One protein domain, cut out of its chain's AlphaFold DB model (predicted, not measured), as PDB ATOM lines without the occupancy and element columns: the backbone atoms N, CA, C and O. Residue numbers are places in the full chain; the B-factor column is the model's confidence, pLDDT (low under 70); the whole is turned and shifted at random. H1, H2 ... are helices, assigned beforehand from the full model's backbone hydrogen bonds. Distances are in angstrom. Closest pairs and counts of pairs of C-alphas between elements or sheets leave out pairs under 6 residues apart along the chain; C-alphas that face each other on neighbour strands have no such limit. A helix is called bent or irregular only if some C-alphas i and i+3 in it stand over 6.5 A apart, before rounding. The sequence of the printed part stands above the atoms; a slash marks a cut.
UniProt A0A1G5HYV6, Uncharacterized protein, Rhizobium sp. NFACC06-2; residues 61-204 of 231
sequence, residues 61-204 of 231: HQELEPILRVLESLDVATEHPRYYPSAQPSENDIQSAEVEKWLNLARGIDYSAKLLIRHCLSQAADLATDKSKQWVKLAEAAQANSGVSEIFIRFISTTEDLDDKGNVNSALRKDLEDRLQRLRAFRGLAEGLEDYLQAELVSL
ATOM      1  N   HIS A  61      33.553  -6.115 -51.594       69.00
ATOM      2  CA  HIS A  61      33.168  -4.937 -50.802       69.00
ATOM      3  C   HIS A  61      33.493  -3.567 -51.423       69.00
ATOM      4  O   HIS A  61      33.489  -2.566 -50.709       69.00
ATOM      5  N   GLN A  62      33.715  -3.484 -52.739       67.81
ATOM      6  CA  GLN A  62      33.969  -2.203 -53.411       67.81
ATOM      7  C   GLN A  62      32.859  -1.165 -53.155       67.81
ATOM      8  O   GLN A  62      33.127   0.026 -53.024       67.81
ATOM      9  N   GLU A  63      31.610  -1.616 -53.038       68.56
ATOM     10  CA  GLU A  63      30.444  -0.776 -52.728       68.56
ATOM     11  C   GLU A  63      30.513  -0.138 -51.333       68.56
ATOM     12  O   GLU A  63      29.925   0.917 -51.102       68.56
ATOM     13  N   LEU A  64      31.261  -0.749 -50.409       68.19
ATOM     14  CA  LEU A  64      31.459  -0.252 -49.051       68.19
ATOM     15  C   LEU A  64      32.655   0.702 -48.947       68.19
ATOM     16  O   LEU A  64      32.750   1.427 -47.960       68.19
ATOM     17  N   GLU A  65      33.544   0.766 -49.949       70.31
ATOM     18  CA  GLU A  65      34.711   1.663 -49.930       70.31
ATOM     19  C   GLU A  65      34.361   3.128 -49.607       70.31
ATOM     20  O   GLU A  65      35.081   3.730 -48.808       70.31
ATOM     21  N   PRO A  66      33.287   3.738 -50.154       72.44
ATOM     22  CA  PRO A  66      32.926   5.110 -49.802       72.44
ATOM     23  C   PRO A  66      32.580   5.267 -48.318       72.44
ATOM     24  O   PRO A  66      33.016   6.223 -47.680       72.44
ATOM     25  N   ILE A  67      31.839   4.309 -47.755       72.19
ATOM     26  CA  ILE A  67      31.462   4.297 -46.335       72.19
ATOM     27  C   ILE A  67      32.714   4.121 -45.473       72.19
ATOM     28  O   ILE A  67      32.891   4.816 -44.477       72.19
ATOM     29  N   LEU A  68      33.626   3.248 -45.888       70.81
ATOM     30  CA  LEU A  68      34.868   2.987 -45.168       70.81
ATOM     31  C   LEU A  68      35.797   4.195 -45.150       70.81
ATOM     32  O   LEU A  68      36.348   4.502 -44.100       70.81
ATOM     33  N   ARG A  69      35.907   4.940 -46.254       72.44
ATOM     34  CA  ARG A  69      36.639   6.219 -46.272       72.44
ATOM     35  C   ARG A  69      36.030   7.230 -45.307       72.44
ATOM     36  O   ARG A  69      36.751   7.977 -44.652       72.44
ATOM     37  N   VAL A  70      34.701   7.253 -45.196       74.75
ATOM     38  CA  VAL A  70      34.018   8.101 -44.213       74.75
ATOM     39  C   VAL A  70      34.382   7.676 -42.790       74.75
ATOM     40  O   VAL A  70      34.691   8.553 -41.987       74.75
ATOM     41  N   LEU A  71      34.396   6.377 -42.486       74.44
ATOM     42  CA  LEU A  71      34.794   5.856 -41.173       74.44
ATOM     43  C   LEU A  71      36.275   6.113 -40.864       74.44
ATOM     44  O   LEU A  71      36.605   6.504 -39.749       74.44
ATOM     45  N   GLU A  72      37.157   5.963 -41.847       72.56
ATOM     46  CA  GLU A  72      38.585   6.258 -41.722       72.56
ATOM     47  C   GLU A  72      38.833   7.749 -41.469       72.56
ATOM     48  O   GLU A  72      39.603   8.111 -40.589       72.56
ATOM     49  N   SER A  73      38.095   8.637 -42.141       73.62
ATOM     50  CA  SER A  73      38.169  10.080 -41.867       73.62
ATOM     51  C   SER A  73      37.611  10.491 -40.492       73.62
ATOM     52  O   SER A  73      37.786  11.637 -40.076       73.62
ATOM     53  N   LEU A  74      36.909   9.591 -39.791       74.44
ATOM     54  CA  LEU A  74      36.487   9.768 -38.393       74.44
ATOM     55  C   LEU A  74      37.513   9.234 -37.394       74.44
ATOM     56  O   LEU A  74      37.247   9.269 -36.191       74.44
ATOM     57  N   ASP A  75      38.648   8.715 -37.858       70.81
ATOM     58  CA  ASP A  75      39.682   8.226 -36.965       70.81
ATOM     59  C   ASP A  75      40.261   9.387 -36.151       70.81
ATOM     60  O   ASP A  75      40.843  10.333 -36.681       70.81
ATOM     61  N   VAL A  76      40.073   9.320 -34.838       67.44
ATOM     62  CA  VAL A  76      40.514  10.346 -33.892       67.44
ATOM     63  C   VAL A  76      42.037  10.300 -33.704       67.44
ATOM     64  O   VAL A  76      42.622  11.293 -33.284       67.44
ATOM     65  N   ALA A  77      42.686   9.180 -34.052       63.22
ATOM     66  CA  ALA A  77      44.140   9.040 -34.018       63.22
ATOM     67  C   ALA A  77      44.842   9.733 -35.196       63.22
ATOM     68  O   ALA A  77      46.059   9.902 -35.163       63.22
ATOM     69  N   THR A  78      44.106  10.139 -36.239       65.31
ATOM     70  CA  THR A  78      44.714  10.897 -37.337       65.31
ATOM     71  C   THR A  78      45.077  12.309 -36.891       65.31
ATOM     72  O   THR A  78      44.238  13.059 -36.394       65.31
ATOM     73  N   GLU A  79      46.336  12.690 -37.124       62.34
ATOM     74  CA  GLU A  79      46.868  14.021 -36.798       62.34
ATOM     75  C   GLU A  79      46.192  15.146 -37.601       62.34
ATOM     76  O   GLU A  79      46.224  16.311 -37.207       62.34
ATOM     77  N   HIS A  80      45.551  14.817 -38.726       66.00
ATOM     78  CA  HIS A  80      44.984  15.803 -39.639       66.00
ATOM     79  C   HIS A  80      43.474  16.023 -39.421       66.00
ATOM     80  O   HIS A  80      42.691  15.066 -39.349       66.00
ATOM     81  N   PRO A  81      43.013  17.288 -39.375       72.06
ATOM     82  CA  PRO A  81      41.590  17.605 -39.322       72.06
ATOM     83  C   PRO A  81      40.824  17.070 -40.532       72.06
ATOM     84  O   PRO A  81      41.324  17.098 -41.657       72.06
ATOM     85  N   ARG A  82      39.588  16.605 -40.321       75.25
ATOM     86  CA  ARG A  82      38.778  16.011 -41.399       75.25
ATOM     87  C   ARG A  82      38.340  17.056 -42.415       75.25
ATOM     88  O   ARG A  82      38.355  16.784 -43.612       75.25
ATOM     89  N   TYR A  83      37.911  18.225 -41.949       74.19
ATOM     90  CA  TYR A  83      37.292  19.229 -42.822       74.19
ATOM     91  C   TYR A  83      38.293  20.134 -43.555       74.19
ATOM     92  O   TYR A  83      37.918  20.784 -44.526       74.19
ATOM     93  N   TYR A  84      39.556  20.182 -43.121       73.81
ATOM     94  CA  TYR A  84      40.576  21.074 -43.693       73.81
ATOM     95  C   TYR A  84      41.998  20.473 -43.616       73.81
ATOM     96  O   TYR A  84      42.912  21.077 -43.047       73.81
ATOM     97  N   PRO A  85      42.219  19.281 -44.200       71.94
ATOM     98  CA  PRO A  85      43.501  18.579 -44.101       71.94
ATOM     99  C   PRO A  85      44.646  19.310 -44.818       71.94
ATOM    100  O   PRO A  85      45.776  19.287 -44.349       71.94
ATOM    101  N   SER A  86      44.369  19.993 -45.932       67.31
ATOM    102  CA  SER A  86      45.376  20.679 -46.756       67.31
ATOM    103  C   SER A  86      45.663  22.125 -46.345       67.31
ATOM    104  O   SER A  86      46.550  22.749 -46.917       67.31
ATOM    105  N   ALA A  87      44.909  22.669 -45.388       67.56
ATOM    106  CA  ALA A  87      45.022  24.057 -44.944       67.56
ATOM    107  C   ALA A  87      45.692  24.181 -43.563       67.56
ATOM    108  O   ALA A  87      45.531  25.202 -42.896       67.56
ATOM    109  N   GLN A  88      46.408  23.141 -43.114       69.81
ATOM    110  CA  GLN A  88      47.172  23.224 -41.873       69.81
ATOM    111  C   GLN A  88      48.408  24.104 -42.077       69.81
ATOM    112  O   GLN A  88      49.153  23.879 -43.036       69.81
ATOM    113  N   PRO A  89      48.653  25.068 -41.181       70.00
ATOM    114  CA  PRO A  89      49.931  25.758 -41.143       70.00
ATOM    115  C   PRO A  89      51.048  24.774 -40.811       70.00
ATOM    116  O   PRO A  89      50.830  23.795 -40.091       70.00
ATOM    117  N   SER A  90      52.249  25.045 -41.315       71.25
ATOM    118  CA  SER A  90      53.425  24.277 -40.916       71.25
ATOM    119  C   SER A  90      53.767  24.562 -39.449       71.25
ATOM    120  O   SER A  90      53.515  25.661 -38.959       71.25
ATOM    121  N   GLU A  91      54.389  23.612 -38.740       66.69
ATOM    122  CA  GLU A  91      54.877  23.847 -37.364       66.69
ATOM    123  C   GLU A  91      55.875  25.017 -37.272       66.69
ATOM    124  O   GLU A  91      56.086  25.579 -36.201       66.69
ATOM    125  N   ASN A  92      56.474  25.404 -38.403       69.75
ATOM    126  CA  ASN A  92      57.425  26.506 -38.499       69.75
ATOM    127  C   ASN A  92      56.759  27.852 -38.835       69.75
ATOM    128  O   ASN A  92      57.451  28.873 -38.884       69.75
ATOM    129  N   ASP A  93      55.447  27.880 -39.081       76.69
ATOM    130  CA  ASP A  93      54.734  29.109 -39.407       76.69
ATOM    131  C   ASP A  93      54.501  29.924 -38.129       76.69
ATOM    132  O   ASP A  93      53.739  29.536 -37.244       76.69
ATOM    133  N   ILE A  94      55.133  31.095 -38.037       72.88
ATOM    134  CA  ILE A  94      54.890  32.039 -36.941       72.88
ATOM    135  C   ILE A  94      53.512  32.670 -37.149       72.88
ATOM    136  O   ILE A  94      53.297  33.403 -38.116       72.88
ATOM    137  N   GLN A  95      52.589  32.415 -36.226       74.88
ATOM    138  CA  GLN A  95      51.239  32.973 -36.259       74.88
ATOM    139  C   GLN A  95      51.020  34.011 -35.166       74.88
ATOM    140  O   GLN A  95      51.665  33.976 -34.119       74.88
ATOM    141  N   SER A  96      50.089  34.940 -35.402       83.94
ATOM    142  CA  SER A  96      49.611  35.802 -34.321       83.94
ATOM    143  C   SER A  96      48.783  34.981 -33.329       83.94
ATOM    144  O   SER A  96      48.162  33.981 -33.703       83.94
ATOM    145  N   ALA A  97      48.731  35.430 -32.073       82.88
ATOM    146  CA  ALA A  97      47.956  34.764 -31.028       82.88
ATOM    147  C   ALA A  97      46.457  34.680 -31.380       82.88
ATOM    148  O   ALA A  97      45.780  33.712 -31.036       82.88
ATOM    149  N   GLU A  98      45.932  35.673 -32.102       82.81
ATOM    150  CA  GLU A  98      44.550  35.698 -32.582       82.81
ATOM    151  C   GLU A  98      44.300  34.632 -33.652       82.81
ATOM    152  O   GLU A  98      43.287  33.936 -33.584       82.81
ATOM    153  N   VAL A  99      45.216  34.464 -34.614       82.88
ATOM    154  CA  VAL A  99      45.099  33.416 -35.644       82.88
ATOM    155  C   VAL A  99      45.194  32.035 -34.995       82.88
ATOM    156  O   VAL A  99      44.346  31.175 -35.241       82.88
ATOM    157  N   GLU A 100      46.156  31.842 -34.090       84.19
ATOM    158  CA  GLU A 100      46.348  30.574 -33.388       84.19
ATOM    159  C   GLU A 100      45.117  30.194 -32.547       84.19
ATOM    160  O   GLU A 100      44.703  29.031 -32.528       84.19
ATOM    161  N   LYS A 101      44.472  31.172 -31.896       85.88
ATOM    162  CA  LYS A 101      43.211  30.975 -31.164       85.88
ATOM    163  C   LYS A 101      42.120  30.385 -32.064       85.88
ATOM    164  O   LYS A 101      41.480  29.407 -31.671       85.88
ATOM    165  N   TRP A 102      41.908  30.944 -33.255       84.88
ATOM    166  CA  TRP A 102      40.888  30.458 -34.194       84.88
ATOM    167  C   TRP A 102      41.220  29.075 -34.757       84.88
ATOM    168  O   TRP A 102      40.330  28.231 -34.870       84.88
ATOM    169  N   LEU A 103      42.496  28.794 -35.035       84.50
ATOM    170  CA  LEU A 103      42.920  27.463 -35.476       84.50
ATOM    171  C   LEU A 103      42.773  26.406 -34.377       84.50
ATOM    172  O   LEU A 103      42.339  25.288 -34.652       84.50
ATOM    173  N   ASN A 104      43.094  26.751 -33.127       83.94
ATOM    174  CA  ASN A 104      42.852  25.885 -31.972       83.94
ATOM    175  C   ASN A 104      41.352  25.597 -31.801       83.94
ATOM    176  O   ASN A 104      40.975  24.445 -31.576       83.94
ATOM    177  N   LEU A 105      40.493  26.613 -31.961       84.75
ATOM    178  CA  LEU A 105      39.038  26.448 -31.917       84.75
ATOM    179  C   LEU A 105      38.549  25.498 -33.024       84.75
ATOM    180  O   LEU A 105      37.831  24.542 -32.735       84.75
ATOM    181  N   ALA A 106      38.994  25.702 -34.267       85.25
ATOM    182  CA  ALA A 106      38.654  24.835 -35.394       85.25
ATOM    183  C   ALA A 106      39.126  23.385 -35.182       85.25
ATOM    184  O   ALA A 106      38.402  22.442 -35.519       85.25
ATOM    185  N   ARG A 107      40.322  23.177 -34.608       84.31
ATOM    186  CA  ARG A 107      40.843  21.836 -34.276       84.31
ATOM    187  C   ARG A 107      40.017  21.171 -33.180       84.31
ATOM    188  O   ARG A 107      39.673  19.998 -33.303       84.31
ATOM    189  N   GLY A 108      39.649  21.925 -32.144       82.81
ATOM    190  CA  GLY A 108      38.794  21.452 -31.055       82.81
ATOM    191  C   GLY A 108      37.405  21.014 -31.529       82.81
ATOM    192  O   GLY A 108      36.919  19.958 -31.115       82.81
ATOM    193  N   ILE A 109      36.790  21.789 -32.428       85.00
ATOM    194  CA  ILE A 109      35.496  21.471 -33.049       85.00
ATOM    195  C   ILE A 109      35.595  20.203 -33.910       85.00
ATOM    196  O   ILE A 109      34.798  19.288 -33.708       85.00
ATOM    197  N   ASP A 110      36.581  20.105 -34.813       84.56
ATOM    198  CA  ASP A 110      36.775  18.929 -35.684       84.56
ATOM    199  C   ASP A 110      36.988  17.645 -34.869       84.56
ATOM    200  O   ASP A 110      36.287  16.653 -35.072       84.56
ATOM    201  N   TYR A 111      37.896  17.694 -33.891       82.50
ATOM    202  CA  TYR A 111      38.179  16.574 -32.994       82.50
ATOM    203  C   TYR A 111      36.919  16.107 -32.255       82.50
ATOM    204  O   TYR A 111      36.610  14.913 -32.209       82.50
ATOM    205  N   SER A 112      36.170  17.052 -31.683       82.56
ATOM    206  CA  SER A 112      34.977  16.734 -30.896       82.56
ATOM    207  C   SER A 112      33.865  16.163 -31.774       82.56
ATOM    208  O   SER A 112      33.238  15.174 -31.399       82.56
ATOM    209  N   ALA A 113      33.659  16.723 -32.970       83.50
ATOM    210  CA  ALA A 113      32.697  16.211 -33.937       83.50
ATOM    211  C   ALA A 113      33.040  14.776 -34.369       83.50
ATOM    212  O   ALA A 113      32.166  13.910 -34.326       83.50
ATOM    213  N   LYS A 114      34.308  14.489 -34.708       82.75
ATOM    214  CA  LYS A 114      34.770  13.128 -35.045       82.75
ATOM    215  C   LYS A 114      34.441  12.131 -33.934       82.75
ATOM    216  O   LYS A 114      33.853  11.084 -34.204       82.75
ATOM    217  N   LEU A 115      34.775  12.477 -32.688       79.25
ATOM    218  CA  LEU A 115      34.553  11.616 -31.527       79.25
ATOM    219  C   LEU A 115      33.062  11.312 -31.306       79.25
ATOM    220  O   LEU A 115      32.694  10.158 -31.077       79.25
ATOM    221  N   LEU A 116      32.204  12.333 -31.391       79.69
ATOM    222  CA  LEU A 116      30.760  12.188 -31.192       79.69
ATOM    223  C   LEU A 116      30.100  11.396 -32.326       79.69
ATOM    224  O   LEU A 116      29.321  10.485 -32.058       79.69
ATOM    225  N   ILE A 117      30.453  11.680 -33.585       82.00
ATOM    226  CA  ILE A 117      29.946  10.925 -34.740       82.00
ATOM    227  C   ILE A 117      30.360   9.455 -34.627       82.00
ATOM    228  O   ILE A 117      29.524   8.570 -34.808       82.00
ATOM    229  N   ARG A 118      31.627   9.184 -34.281       77.38
ATOM    230  CA  ARG A 118      32.122   7.821 -34.065       77.38
ATOM    231  C   ARG A 118      31.310   7.102 -32.990       77.38
ATOM    232  O   ARG A 118      30.888   5.980 -33.227       77.38
ATOM    233  N   HIS A 119      31.029   7.755 -31.862       76.25
ATOM    234  CA  HIS A 119      30.195   7.177 -30.805       76.25
ATOM    235  C   HIS A 119      28.791   6.796 -31.303       76.25
ATOM    236  O   HIS A 119      28.370   5.658 -31.108       76.25
ATOM    237  N   CYS A 120      28.089   7.705 -31.987       77.81
ATOM    238  CA  CYS A 120      26.751   7.426 -32.518       77.81
ATOM    239  C   CYS A 120      26.755   6.267 -33.524       77.81
ATOM    240  O   CYS A 120      25.860   5.426 -33.511       77.81
ATOM    241  N   LEU A 121      27.771   6.206 -34.387       76.00
ATOM    242  CA  LEU A 121      27.921   5.125 -35.357       76.00
ATOM    243  C   LEU A 121      28.264   3.785 -34.691       76.00
ATOM    244  O   LEU A 121      27.736   2.764 -35.121       76.00
ATOM    245  N   SER A 122      29.084   3.771 -33.634       72.44
ATOM    246  CA  SER A 122      29.331   2.561 -32.838       72.44
ATOM    247  C   SER A 122      28.039   2.051 -32.192       72.44
ATOM    248  O   SER A 122      27.725   0.876 -32.325       72.44
ATOM    249  N   GLN A 123      27.232   2.937 -31.598       71.38
ATOM    250  CA  GLN A 123      25.927   2.568 -31.028       71.38
ATOM    251  C   GLN A 123      24.970   2.005 -32.090       71.38
ATOM    252  O   GLN A 123      24.312   0.990 -31.872       71.38
ATOM    253  N   ALA A 124      24.917   2.629 -33.269       68.06
ATOM    254  CA  ALA A 124      24.119   2.118 -34.379       68.06
ATOM    255  C   ALA A 124      24.613   0.740 -34.855       68.06
ATOM    256  O   ALA A 124      23.799  -0.131 -35.153       68.06
ATOM    257  N   ALA A 125      25.930   0.524 -34.906       67.56
ATOM    258  CA  ALA A 125      26.527  -0.751 -35.295       67.56
ATOM    259  C   ALA A 125      26.253  -1.866 -34.272       67.56
ATOM    260  O   ALA A 125      25.966  -2.992 -34.678       67.56
ATOM    261  N   ASP A 126      26.271  -1.551 -32.973       64.31
ATOM    262  CA  ASP A 126      25.938  -2.490 -31.896       64.31
ATOM    263  C   ASP A 126      24.500  -3.011 -31.993       64.31
ATOM    264  O   ASP A 126      24.256  -4.196 -31.768       64.31
ATOM    265  N   LEU A 127      23.561  -2.148 -32.389       65.31
ATOM    266  CA  LEU A 127      22.161  -2.507 -32.642       65.31
ATOM    267  C   LEU A 127      21.955  -3.178 -34.018       65.31
ATOM    268  O   LEU A 127      20.929  -3.813 -34.250       65.31
ATOM    269  N   ALA A 128      22.949  -3.039 -34.904       63.19
ATOM    270  CA  ALA A 128      23.075  -3.554 -36.265       63.19
ATOM    271  C   ALA A 128      22.624  -5.012 -36.442       63.19
ATOM    272  O   ALA A 128      21.622  -5.298 -37.098       63.19
ATOM    273  N   THR A 129      23.422  -5.962 -35.936       57.66
ATOM    274  CA  THR A 129      23.172  -7.420 -35.963       57.66
ATOM    275  C   THR A 129      24.290  -8.164 -35.209       57.66
ATOM    276  O   THR A 129      25.466  -7.934 -35.494       57.66
ATOM    277  N   ASP A 130      23.967  -9.163 -34.377       60.47
ATOM    278  CA  ASP A 130      24.963 -10.016 -33.686       60.47
ATOM    279  C   ASP A 130      25.915 -10.775 -34.628       60.47
ATOM    280  O   ASP A 130      27.048 -11.107 -34.270       60.47
ATOM    281  N   LYS A 131      25.480 -11.046 -35.866       59.50
ATOM    282  CA  LYS A 131      26.298 -11.747 -36.864       59.50
ATOM    283  C   LYS A 131      27.564 -10.960 -37.203       59.50
ATOM    284  O   LYS A 131      28.621 -11.566 -37.314       59.50
ATOM    285  N   SER A 132      27.500  -9.633 -37.294       63.53
ATOM    286  CA  SER A 132      28.675  -8.809 -37.608       63.53
ATOM    287  C   SER A 132      29.785  -8.975 -36.564       63.53
ATOM    288  O   SER A 132      30.950  -9.102 -36.931       63.53
ATOM    289  N   LYS A 133      29.425  -9.101 -35.279       64.38
ATOM    290  CA  LYS A 133      30.372  -9.332 -34.172       64.38
ATOM    291  C   LYS A 133      31.049 -10.700 -34.257       64.38
ATOM    292  O   LYS A 133      32.249 -10.822 -34.041       64.38
ATOM    293  N   GLN A 134      30.302 -11.741 -34.633       66.44
ATOM    294  CA  GLN A 134      30.874 -13.077 -34.848       66.44
ATOM    295  C   GLN A 134      31.884 -13.086 -35.999       66.44
ATOM    296  O   GLN A 134      32.937 -13.707 -35.890       66.44
ATOM    297  N   TRP A 135      31.586 -12.375 -37.089       67.38
ATOM    298  CA  TRP A 135      32.487 -12.270 -38.237       67.38
ATOM    299  C   TRP A 135      33.767 -11.493 -37.913       67.38
ATOM    300  O   TRP A 135      34.834 -11.894 -38.367       67.38
ATOM    301  N   VAL A 136      33.679 -10.443 -37.089       67.50
ATOM    302  CA  VAL A 136      34.847  -9.710 -36.567       67.50
ATOM    303  C   VAL A 136      35.752 -10.638 -35.751       67.50
ATOM    304  O   VAL A 136      36.923 -10.783 -36.088       67.50
ATOM    305  N   LYS A 137      35.198 -11.372 -34.775       71.81
ATOM    306  CA  LYS A 137      35.966 -12.318 -33.940       71.81
ATOM    307  C   LYS A 137      36.636 -13.425 -34.755       71.81
ATOM    308  O   LYS A 137      37.771 -13.808 -34.481       71.81
ATOM    309  N   LEU A 138      35.946 -13.943 -35.772       74.62
ATOM    310  CA  LEU A 138      36.510 -14.941 -36.683       74.62
ATOM    311  C   LEU A 138      37.636 -14.359 -37.545       74.62
ATOM    312  O   LEU A 138      38.633 -15.041 -37.771       74.62
ATOM    313  N   ALA A 139      37.503 -13.114 -38.010       71.06
ATOM    314  CA  ALA A 139      38.539 -12.438 -38.785       71.06
ATOM    315  C   ALA A 139      39.797 -12.159 -37.944       71.06
ATOM    316  O   ALA A 139      40.903 -12.436 -38.412       71.06
ATOM    317  N   GLU A 140      39.631 -11.693 -36.703       70.38
ATOM    318  CA  GLU A 140      40.731 -11.477 -35.753       70.38
ATOM    319  C   GLU A 140      41.463 -12.786 -35.429       70.38
ATOM    320  O   GLU A 140      42.690 -12.851 -35.530       70.38
ATOM    321  N   ALA A 141      40.724 -13.859 -35.121       75.88
ATOM    322  CA  ALA A 141      41.297 -15.182 -34.854       75.88
ATOM    323  C   ALA A 141      42.057 -15.753 -36.065       75.88
ATOM    324  O   ALA A 141      43.064 -16.443 -35.906       75.88
ATOM    325  N   ALA A 142      41.593 -15.438 -37.275       70.94
ATOM    326  CA  ALA A 142      42.241 -15.807 -38.527       70.94
ATOM    327  C   ALA A 142      43.422 -14.892 -38.908       70.94
ATOM    328  O   ALA A 142      44.031 -15.109 -39.954       70.94
ATOM    329  N   GLN A 143      43.724 -13.853 -38.112       68.62
ATOM    330  CA  GLN A 143      44.692 -12.797 -38.442       68.62
ATOM    331  C   GLN A 143      44.417 -12.154 -39.815       68.62
ATOM    332  O   GLN A 143      45.312 -11.622 -40.474       68.62
ATOM    333  N   ALA A 144      43.157 -12.171 -40.259       64.50
ATOM    334  CA  ALA A 144      42.710 -11.663 -41.553       64.50
ATOM    335  C   ALA A 144      42.495 -10.136 -41.513       64.50
ATOM    336  O   ALA A 144      41.527  -9.603 -42.062       64.50
ATOM    337  N   ASN A 145      43.425  -9.424 -40.875       60.66
ATOM    338  CA  ASN A 145      43.312  -8.020 -40.476       60.66
ATOM    339  C   ASN A 145      43.788  -7.048 -41.561       60.66
ATOM    340  O   ASN A 145      44.361  -6.017 -41.247       60.66
ATOM    341  N   SER A 146      43.610  -7.372 -42.844       58.31
ATOM    342  CA  SER A 146      44.011  -6.460 -43.924       58.31
ATOM    343  C   SER A 146      42.821  -5.651 -44.453       58.31
ATOM    344  O   SER A 146      41.673  -6.112 -44.444       58.31
ATOM    345  N   GLY A 147      43.086  -4.459 -44.985       62.56
ATOM    346  CA  GLY A 147      42.167  -3.706 -45.845       62.56
ATOM    347  C   GLY A 147      40.811  -3.388 -45.202       62.56
ATOM    348  O   GLY A 147      40.737  -2.854 -44.105       62.56
ATOM    349  N   VAL A 148      39.713  -3.713 -45.892       57.00
ATOM    350  CA  VAL A 148      38.342  -3.416 -45.429       57.00
ATOM    351  C   VAL A 148      38.058  -3.966 -44.025       57.00
ATOM    352  O   VAL A 148      37.472  -3.266 -43.202       57.00
ATOM    353  N   SER A 149      38.507  -5.190 -43.736       60.09
ATOM    354  CA  SER A 149      38.323  -5.820 -42.427       60.09
ATOM    355  C   SER A 149      39.080  -5.082 -41.327       60.09
ATOM    356  O   SER A 149      38.558  -4.966 -40.229       60.09
ATOM    357  N   GLU A 150      40.252  -4.519 -41.622       65.62
ATOM    358  CA  GLU A 150      41.046  -3.733 -40.670       65.62
ATOM    359  C   GLU A 150      40.314  -2.466 -40.219       65.62
ATOM    360  O   GLU A 150      40.273  -2.168 -39.031       65.62
ATOM    361  N   ILE A 151      39.679  -1.743 -41.149       63.16
ATOM    362  CA  ILE A 151      38.924  -0.521 -40.828       63.16
ATOM    363  C   ILE A 151      37.691  -0.866 -39.987       63.16
ATOM    364  O   ILE A 151      37.405  -0.168 -39.018       63.16
ATOM    365  N   PHE A 152      36.979  -1.946 -40.327       62.28
ATOM    366  CA  PHE A 152      35.834  -2.420 -39.544       62.28
ATOM    367  C   PHE A 152      36.246  -2.908 -38.149       62.28
ATOM    368  O   PHE A 152      35.618  -2.502 -37.176       62.28
ATOM    369  N   ILE A 153      37.312  -3.707 -38.040       62.53
ATOM    370  CA  ILE A 153      37.893  -4.165 -36.768       62.53
ATOM    371  C   ILE A 153      38.333  -2.949 -35.948       62.53
ATOM    372  O   ILE A 153      37.844  -2.739 -34.854       62.53
ATOM    373  N   ARG A 154      39.132  -2.028 -36.493       63.38
ATOM    374  CA  ARG A 154      39.518  -0.800 -35.777       63.38
ATOM    375  C   ARG A 154      38.319   0.076 -35.407       63.38
ATOM    376  O   ARG A 154      38.398   0.848 -34.460       63.38
ATOM    377  N   PHE A 155      37.216   0.031 -36.147       64.25
ATOM    378  CA  PHE A 155      36.011   0.789 -35.815       64.25
ATOM    379  C   PHE A 155      35.196   0.140 -34.681       64.25
ATOM    380  O   PHE A 155      34.699   0.860 -33.816       64.25
ATOM    381  N   ILE A 156      35.090  -1.193 -34.670       62.31
ATOM    382  CA  ILE A 156      34.252  -1.986 -33.753       62.31
ATOM    383  C   ILE A 156      35.037  -2.479 -32.521       62.31
ATOM    384  O   ILE A 156      34.522  -2.461 -31.409       62.31
ATOM    385  N   SER A 157      36.299  -2.869 -32.656       56.38
ATOM    386  CA  SER A 157      37.114  -3.417 -31.560       56.38
ATOM    387  C   SER A 157      37.520  -2.352 -30.536       56.38
ATOM    388  O   SER A 157      37.697  -2.668 -29.365       56.38
ATOM    389  N   THR A 158      37.509  -1.054 -30.882       53.34
ATOM    390  CA  THR A 158      37.661   0.019 -29.866       53.34
ATOM    391  C   THR A 158      36.494   0.071 -28.877       53.34
ATOM    392  O   THR A 158      36.594   0.743 -27.855       53.34
ATOM    393  N   THR A 159      35.380  -0.601 -29.181       48.38
ATOM    394  CA  THR A 159      34.272  -0.811 -28.242       48.38
ATOM    395  C   THR A 159      34.347  -2.154 -27.504       48.38
ATOM    396  O   THR A 159      33.696  -2.282 -26.472       48.38
ATOM    397  N   GLU A 160      35.154  -3.122 -27.963       48.34
ATOM    398  CA  GLU A 160      35.221  -4.483 -27.395       48.34
ATOM    399  C   GLU A 160      36.513  -4.801 -26.608       48.34
ATOM    400  O   GLU A 160      36.484  -5.718 -25.792       48.34
ATOM    401  N   ASP A 161      37.595  -4.014 -26.712       44.78
ATOM    402  CA  ASP A 161      38.850  -4.198 -25.934       44.78
ATOM    403  C   ASP A 161      38.715  -3.945 -24.406       44.78
ATOM    404  O   ASP A 161      39.699  -3.794 -23.678       44.78
ATOM    405  N   LEU A 162      37.489  -3.912 -23.880       44.81
ATOM    406  CA  LEU A 162      37.174  -3.769 -22.455       44.81
ATOM    407  C   LEU A 162      36.888  -5.112 -21.762       44.81
ATOM    408  O   LEU A 162      36.208  -5.128 -20.734       44.81
ATOM    409  N   ASP A 163      37.394  -6.226 -22.291       44.78
ATOM    410  CA  ASP A 163      37.101  -7.563 -21.767       44.78
ATOM    411  C   ASP A 163      38.321  -8.194 -21.070       44.78
ATOM    412  O   ASP A 163      39.008  -9.065 -21.600       44.78
ATOM    413  N   ASP A 164      38.579  -7.761 -19.829       44.12
ATOM    414  CA  ASP A 164      39.130  -8.664 -18.815       44.12
ATOM    415  C   ASP A 164      38.504  -8.404 -17.429       44.12
ATOM    416  O   ASP A 164      38.137  -7.291 -17.034       44.12
ATOM    417  N   LYS A 165      38.308  -9.507 -16.715       44.66
ATOM    418  CA  LYS A 165      37.342  -9.743 -15.632       44.66
ATOM    419  C   LYS A 165      37.316  -8.656 -14.543       44.66
ATOM    420  O   LYS A 165      38.322  -8.338 -13.920       44.66
ATOM    421  N   GLY A 166      36.116  -8.148 -14.235       45.41
ATOM    422  CA  GLY A 166      35.828  -7.314 -13.052       45.41
ATOM    423  C   GLY A 166      36.161  -5.817 -13.164       45.41
ATOM    424  O   GLY A 166      35.682  -5.041 -12.340       45.41
ATOM    425  N   ASN A 167      36.905  -5.397 -14.194       52.97
ATOM    426  CA  ASN A 167      37.283  -3.999 -14.477       52.97
ATOM    427  C   ASN A 167      36.341  -3.302 -15.494       52.97
ATOM    428  O   ASN A 167      36.458  -2.108 -15.760       52.97
ATOM    429  N   VAL A 168      35.368  -4.040 -16.044       52.34
ATOM    430  CA  VAL A 168      34.454  -3.588 -17.113       52.34
ATOM    431  C   VAL A 168      33.723  -2.299 -16.737       52.34
ATOM    432  O   VAL A 168      33.709  -1.341 -17.505       52.34
ATOM    433  N   ASN A 169      33.176  -2.225 -15.521       58.78
ATOM    434  CA  ASN A 169      32.408  -1.055 -15.095       58.78
ATOM    435  C   ASN A 169      33.284   0.180 -14.879       58.78
ATOM    436  O   ASN A 169      32.835   1.282 -15.167       58.78
ATOM    437  N   SER A 170      34.516   0.033 -14.382       61.25
ATOM    438  CA  SER A 170      35.425   1.166 -14.170       61.25
ATOM    439  C   SER A 170      36.000   1.695 -15.478       61.25
ATOM    440  O   SER A 170      36.072   2.909 -15.652       61.25
ATOM    441  N   ALA A 171      36.371   0.813 -16.406       62.38
ATOM    442  CA  ALA A 171      36.914   1.212 -17.699       62.38
ATOM    443  C   ALA A 171      35.835   1.814 -18.616       62.38
ATOM    444  O   ALA A 171      36.046   2.890 -19.172       62.38
ATOM    445  N   LEU A 172      34.645   1.200 -18.682       64.50
ATOM    446  CA  LEU A 172      33.492   1.756 -19.399       64.50
ATOM    447  C   LEU A 172      33.050   3.095 -18.801       64.50
ATOM    448  O   LEU A 172      32.776   4.046 -19.527       64.50
ATOM    449  N   ARG A 173      33.003   3.195 -17.467       70.00
ATOM    450  CA  ARG A 173      32.673   4.450 -16.789       70.00
ATOM    451  C   ARG A 173      33.677   5.544 -17.127       70.00
ATOM    452  O   ARG A 173      33.253   6.657 -17.410       70.00
ATOM    453  N   LYS A 174      34.972   5.228 -17.126       74.44
ATOM    454  CA  LYS A 174      36.024   6.179 -17.489       74.44
ATOM    455  C   LYS A 174      35.888   6.647 -18.941       74.44
ATOM    456  O   LYS A 174      35.938   7.845 -19.184       74.44
ATOM    457  N   ASP A 175      35.643   5.736 -19.882       69.56
ATOM    458  CA  ASP A 175      35.406   6.087 -21.291       69.56
ATOM    459  C   ASP A 175      34.165   6.987 -21.455       69.56
ATOM    460  O   ASP A 175      34.217   8.011 -22.139       69.56
ATOM    461  N   LEU A 176      33.064   6.674 -20.765       73.44
ATOM    462  CA  LEU A 176      31.865   7.516 -20.760       73.44
ATOM    463  C   LEU A 176      32.112   8.885 -20.107       73.44
ATOM    464  O   LEU A 176      31.611   9.892 -20.605       73.44
ATOM    465  N   GLU A 177      32.878   8.945 -19.016       80.06
ATOM    466  CA  GLU A 177      33.270  10.193 -18.352       80.06
ATOM    467  C   GLU A 177      34.134  11.065 -19.277       80.06
ATOM    468  O   GLU A 177      33.837  12.253 -19.439       80.06
ATOM    469  N   ASP A 178      35.119  10.473 -19.957       77.19
ATOM    470  CA  ASP A 178      35.974  11.151 -20.932       77.19
ATOM    471  C   ASP A 178      35.140  11.695 -22.105       77.19
ATOM    472  O   ASP A 178      35.257  12.868 -22.480       77.19
ATOM    473  N   ARG A 179      34.223  10.891 -22.661       75.81
ATOM    474  CA  ARG A 179      33.308  11.326 -23.733       75.81
ATOM    475  C   ARG A 179      32.374  12.438 -23.277       75.81
ATOM    476  O   ARG A 179      32.180  13.410 -24.008       75.81
ATOM    477  N   LEU A 180      31.815  12.333 -22.074       81.19
ATOM    478  CA  LEU A 180      30.940  13.353 -21.507       81.19
ATOM    479  C   LEU A 180      31.696  14.663 -21.278       81.19
ATOM    480  O   LEU A 180      31.169  15.741 -21.556       81.19
ATOM    481  N   GLN A 181      32.944  14.590 -20.813       85.06
ATOM    482  CA  GLN A 181      33.820  15.749 -20.696       85.06
ATOM    483  C   GLN A 181      34.081  16.387 -22.064       85.06
ATOM    484  O   GLN A 181      34.014  17.611 -22.183       85.06
ATOM    485  N   ARG A 182      34.312  15.586 -23.111       81.94
ATOM    486  CA  ARG A 182      34.491  16.090 -24.482       81.94
ATOM    487  C   ARG A 182      33.229  16.739 -25.038       81.94
ATOM    488  O   ARG A 182      33.325  17.819 -25.610       81.94
ATOM    489  N   LEU A 183      32.055  16.153 -24.811       85.38
ATOM    490  CA  LEU A 183      30.777  16.750 -25.203       85.38
ATOM    491  C   LEU A 183      30.536  18.088 -24.487       85.38
ATOM    492  O   LEU A 183      30.107  19.058 -25.106       85.38
ATOM    493  N   ARG A 184      30.853  18.165 -23.188       87.25
ATOM    494  CA  ARG A 184      30.775  19.418 -22.419       87.25
ATOM    495  C   ARG A 184      31.747  20.471 -22.947       87.25
ATOM    496  O   ARG A 184      31.354  21.623 -23.084       87.25
ATOM    497  N   ALA A 185      32.981  20.080 -23.269       84.31
ATOM    498  CA  ALA A 185      33.960  20.977 -23.874       84.31
ATOM    499  C   ALA A 185      33.466  21.497 -25.230       84.31
ATOM    500  O   ALA A 185      33.511  22.698 -25.467       84.31
ATOM    501  N   PHE A 186      32.923  20.619 -26.079       86.94
ATOM    502  CA  PHE A 186      32.333  21.000 -27.360       86.94
ATOM    503  C   PHE A 186      31.190  22.002 -27.198       86.94
ATOM    504  O   PHE A 186      31.160  23.004 -27.905       86.94
ATOM    505  N   ARG A 187      30.294  21.772 -26.230       88.31
ATOM    506  CA  ARG A 187      29.223  22.720 -25.915       88.31
ATOM    507  C   ARG A 187      29.786  24.087 -25.522       88.31
ATOM    508  O   ARG A 187      29.323  25.081 -26.053       88.31
ATOM    509  N   GLY A 188      30.827  24.128 -24.691       87.75
ATOM    510  CA  GLY A 188      31.495  25.385 -24.334       87.75
ATOM    511  C   GLY A 188      32.162  26.092 -25.523       87.75
ATOM    512  O   GLY A 188      32.117  27.315 -25.604       87.75
ATOM    513  N   LEU A 189      32.752  25.349 -26.473       86.56
ATOM    514  CA  LEU A 189      33.284  25.934 -27.714       86.56
ATOM    515  C   LEU A 189      32.166  26.523 -28.586       86.56
ATOM    516  O   LEU A 189      32.352  27.586 -29.171       86.56
ATOM    517  N   ALA A 190      31.027  25.831 -28.671       88.25
ATOM    518  CA  ALA A 190      29.864  26.285 -29.424       88.25
ATOM    519  C   ALA A 190      29.226  27.532 -28.789       88.25
ATOM    520  O   ALA A 190      29.028  28.513 -29.496       88.25
ATOM    521  N   GLU A 191      28.997  27.522 -27.471       90.25
ATOM    522  CA  GLU A 191      28.499  28.671 -26.695       90.25
ATOM    523  C   GLU A 191      29.428  29.889 -26.869       90.25
ATOM    524  O   GLU A 191      28.977  30.982 -27.189       90.25
ATOM    525  N   GLY A 192      30.750  29.704 -26.764       87.44
ATOM    526  CA  GLY A 192      31.700  30.805 -26.955       87.44
ATOM    527  C   GLY A 192      31.734  31.365 -28.385       87.44
ATOM    528  O   GLY A 192      31.983  32.557 -28.575       87.44
ATOM    529  N   LEU A 193      31.496  30.523 -29.397       88.44
ATOM    530  CA  LEU A 193      31.367  30.970 -30.786       88.44
ATOM    531  C   LEU A 193      30.046  31.718 -31.007       88.44
ATOM    532  O   LEU A 193      30.041  32.734 -31.695       88.44
ATOM    533  N   GLU A 194      28.954  31.239 -30.412       89.56
ATOM    534  CA  GLU A 194      27.651  31.905 -30.419       89.56
ATOM    535  C   GLU A 194      27.748  33.308 -29.810       89.56
ATOM    536  O   GLU A 194      27.382  34.278 -30.471       89.56
ATOM    537  N   ASP A 195      28.337  33.438 -28.618       91.25
ATOM    538  CA  ASP A 195      28.547  34.726 -27.950       91.25
ATOM    539  C   ASP A 195      29.364  35.700 -28.813       91.25
ATOM    540  O   ASP A 195      29.031  36.884 -28.926       91.25
ATOM    541  N   TYR A 196      30.434  35.207 -29.448       88.81
ATOM    542  CA  TYR A 196      31.263  36.006 -30.347       88.81
ATOM    543  C   TYR A 196      30.465  36.504 -31.561       88.81
ATOM    544  O   TYR A 196      30.493  37.698 -31.863       88.81
ATOM    545  N   LEU A 197      29.725  35.611 -32.226       88.75
ATOM    546  CA  LEU A 197      28.904  35.959 -33.388       88.75
ATOM    547  C   LEU A 197      27.782  36.931 -33.009       88.75
ATOM    548  O   LEU A 197      27.502  37.864 -33.758       88.75
ATOM    549  N   GLN A 198      27.176  36.756 -31.834       90.31
ATOM    550  CA  GLN A 198      26.155  37.657 -31.313       90.31
ATOM    551  C   GLN A 198      26.728  39.057 -31.049       90.31
ATOM    552  O   GLN A 198      26.109  40.059 -31.408       90.31
ATOM    553  N   ALA A 199      27.920  39.145 -30.452       90.81
ATOM    554  CA  ALA A 199      28.602  40.415 -30.221       90.81
ATOM    555  C   ALA A 199      28.984  41.112 -31.538       90.81
ATOM    556  O   ALA A 199      28.792  42.322 -31.674       90.81
ATOM    557  N   GLU A 200      29.478  40.353 -32.521       88.62
ATOM    558  CA  GLU A 200      29.804  40.869 -33.852       88.62
ATOM    559  C   GLU A 200      28.545  41.379 -34.567       88.62
ATOM    560  O   GLU A 200      28.540  42.503 -35.069       88.62
ATOM    561  N   LEU A 201      27.439  40.633 -34.509       88.50
ATOM    562  CA  LEU A 201      26.152  41.034 -35.079       88.50
ATOM    563  C   LEU A 201      25.630  42.347 -34.477       88.50
ATOM    564  O   LEU A 201      25.179  43.219 -35.215       88.50
ATOM    565  N   VAL A 202      25.716  42.513 -33.153       90.94
ATOM    566  CA  VAL A 202      25.298  43.746 -32.458       90.94
ATOM    567  C   VAL A 202      26.192  44.941 -32.816       90.94
ATOM    568  O   VAL A 202      25.738  46.083 -32.776       90.94
ATOM    569  N   SER A 203      27.457  44.699 -33.171       85.50
ATOM    570  CA  SER A 203      28.401  45.752 -33.566       85.50
ATOM    571  C   SER A 203      28.174  46.290 -34.985       85.50
ATOM    572  O   SER A 203      28.666  47.371 -35.321       85.50
ATOM    573  N   LEU A 204      27.426  45.558 -35.816       82.88
ATOM    574  CA  LEU A 204      27.112  45.949 -37.185       82.88
ATOM    575  C   LEU A 204      25.870  46.858 -37.224       82.88
ATOM    576  O   LEU A 204      24.903  46.630 -36.494       82.88
TER     577      LEU A 204
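This is residues 61 to 204 of the 231 residues of an uncharacterized protein of Rhizobium sp. NFACC06-2 (UniProt A0A1G5HYV6). Two long helices, H2 and H5, cross near their middles as a narrow X, and three short helices, H1, H3 and H4, form a small head by the last turns of H2, with H4 between H1 and H3. Residues 194 to 204, of which 194 to 203 belong to H5, stick out free, and so do residues 90 to 99, of which 97 to 99 belong to H2. The printed part has 144 residues, with five named helices in the order H1, H2, H3, H4, H5 and no named strand, and its class is all helix. It is loose, with a radius of gyration of the C-alphas of 19.2 A, and elongated, spanning 61 by 36 by 28 A.

H1 is residues 62 to 72, 15.2 A from first to last C-alpha, beginning at C-alpha 62 (33.969, -2.203, -53.411). It is irregular: C-alphas 63 and 66 are 7.0 A apart. H2 is residues 97 to 128, 46.0 A long, beginning at C-alpha 97 (47.956, 34.764, -31.028). H3 is residues 130 to 141, 17.2 A. H4 is residues 147 to 160, 19.7 A; it is neither bent nor irregular, but only just: C-alphas 155 and 158 are 6.2 A apart. H5, the longest, is residues 168 to 203, 52.4 A, ending at C-alpha 203 (28.401, 45.752, -33.566).

H4 is the hub, touching three helices. H1 touches it at a steep tilt of 46 degrees, the same way, closest at the C-alphas of Glu 72 and Ile 151, 6.8 A. H3, with residues 136 to 140 alone, touches H4 only just about perpendicular at 70.3 degrees, closest at the C-alphas of Val 136 and Ile 153, 6.3 A. H2, with residues 122 to 125 alone, touches H4 about perpendicular at 88 degrees, closest at the C-alphas of Ser 122 and Ile 156, 6.8 A. Residues 105 to 116 of H2 touch residues 179 to 189 of H5 at a steep tilt of 45 degrees, opposite ways, closest at the C-alphas of Ser 112 and Phe 186, 6.1 A. H1 and H2 are close but not clearly touching, and H2 and H3 meet only through their link. H5 is apart from H1, H3 and H4. Every O i to N i+4 pair is within hydrogen-bond range in H2, H3 and H5, against 5 of 7 in H1 and 7 of 10 in H4.

The two C-alphas farthest apart, those of Ala 142 and Leu 204, are 63.6 A apart. The printed part has no cut. The link from H1 to H2, residues 73 to 96, is long. Residues 164 to 169 also stand free. The mean pLDDT of the printed part is 72.5; 58 residues are under 70, among them 124 to 136 and 143 to 172.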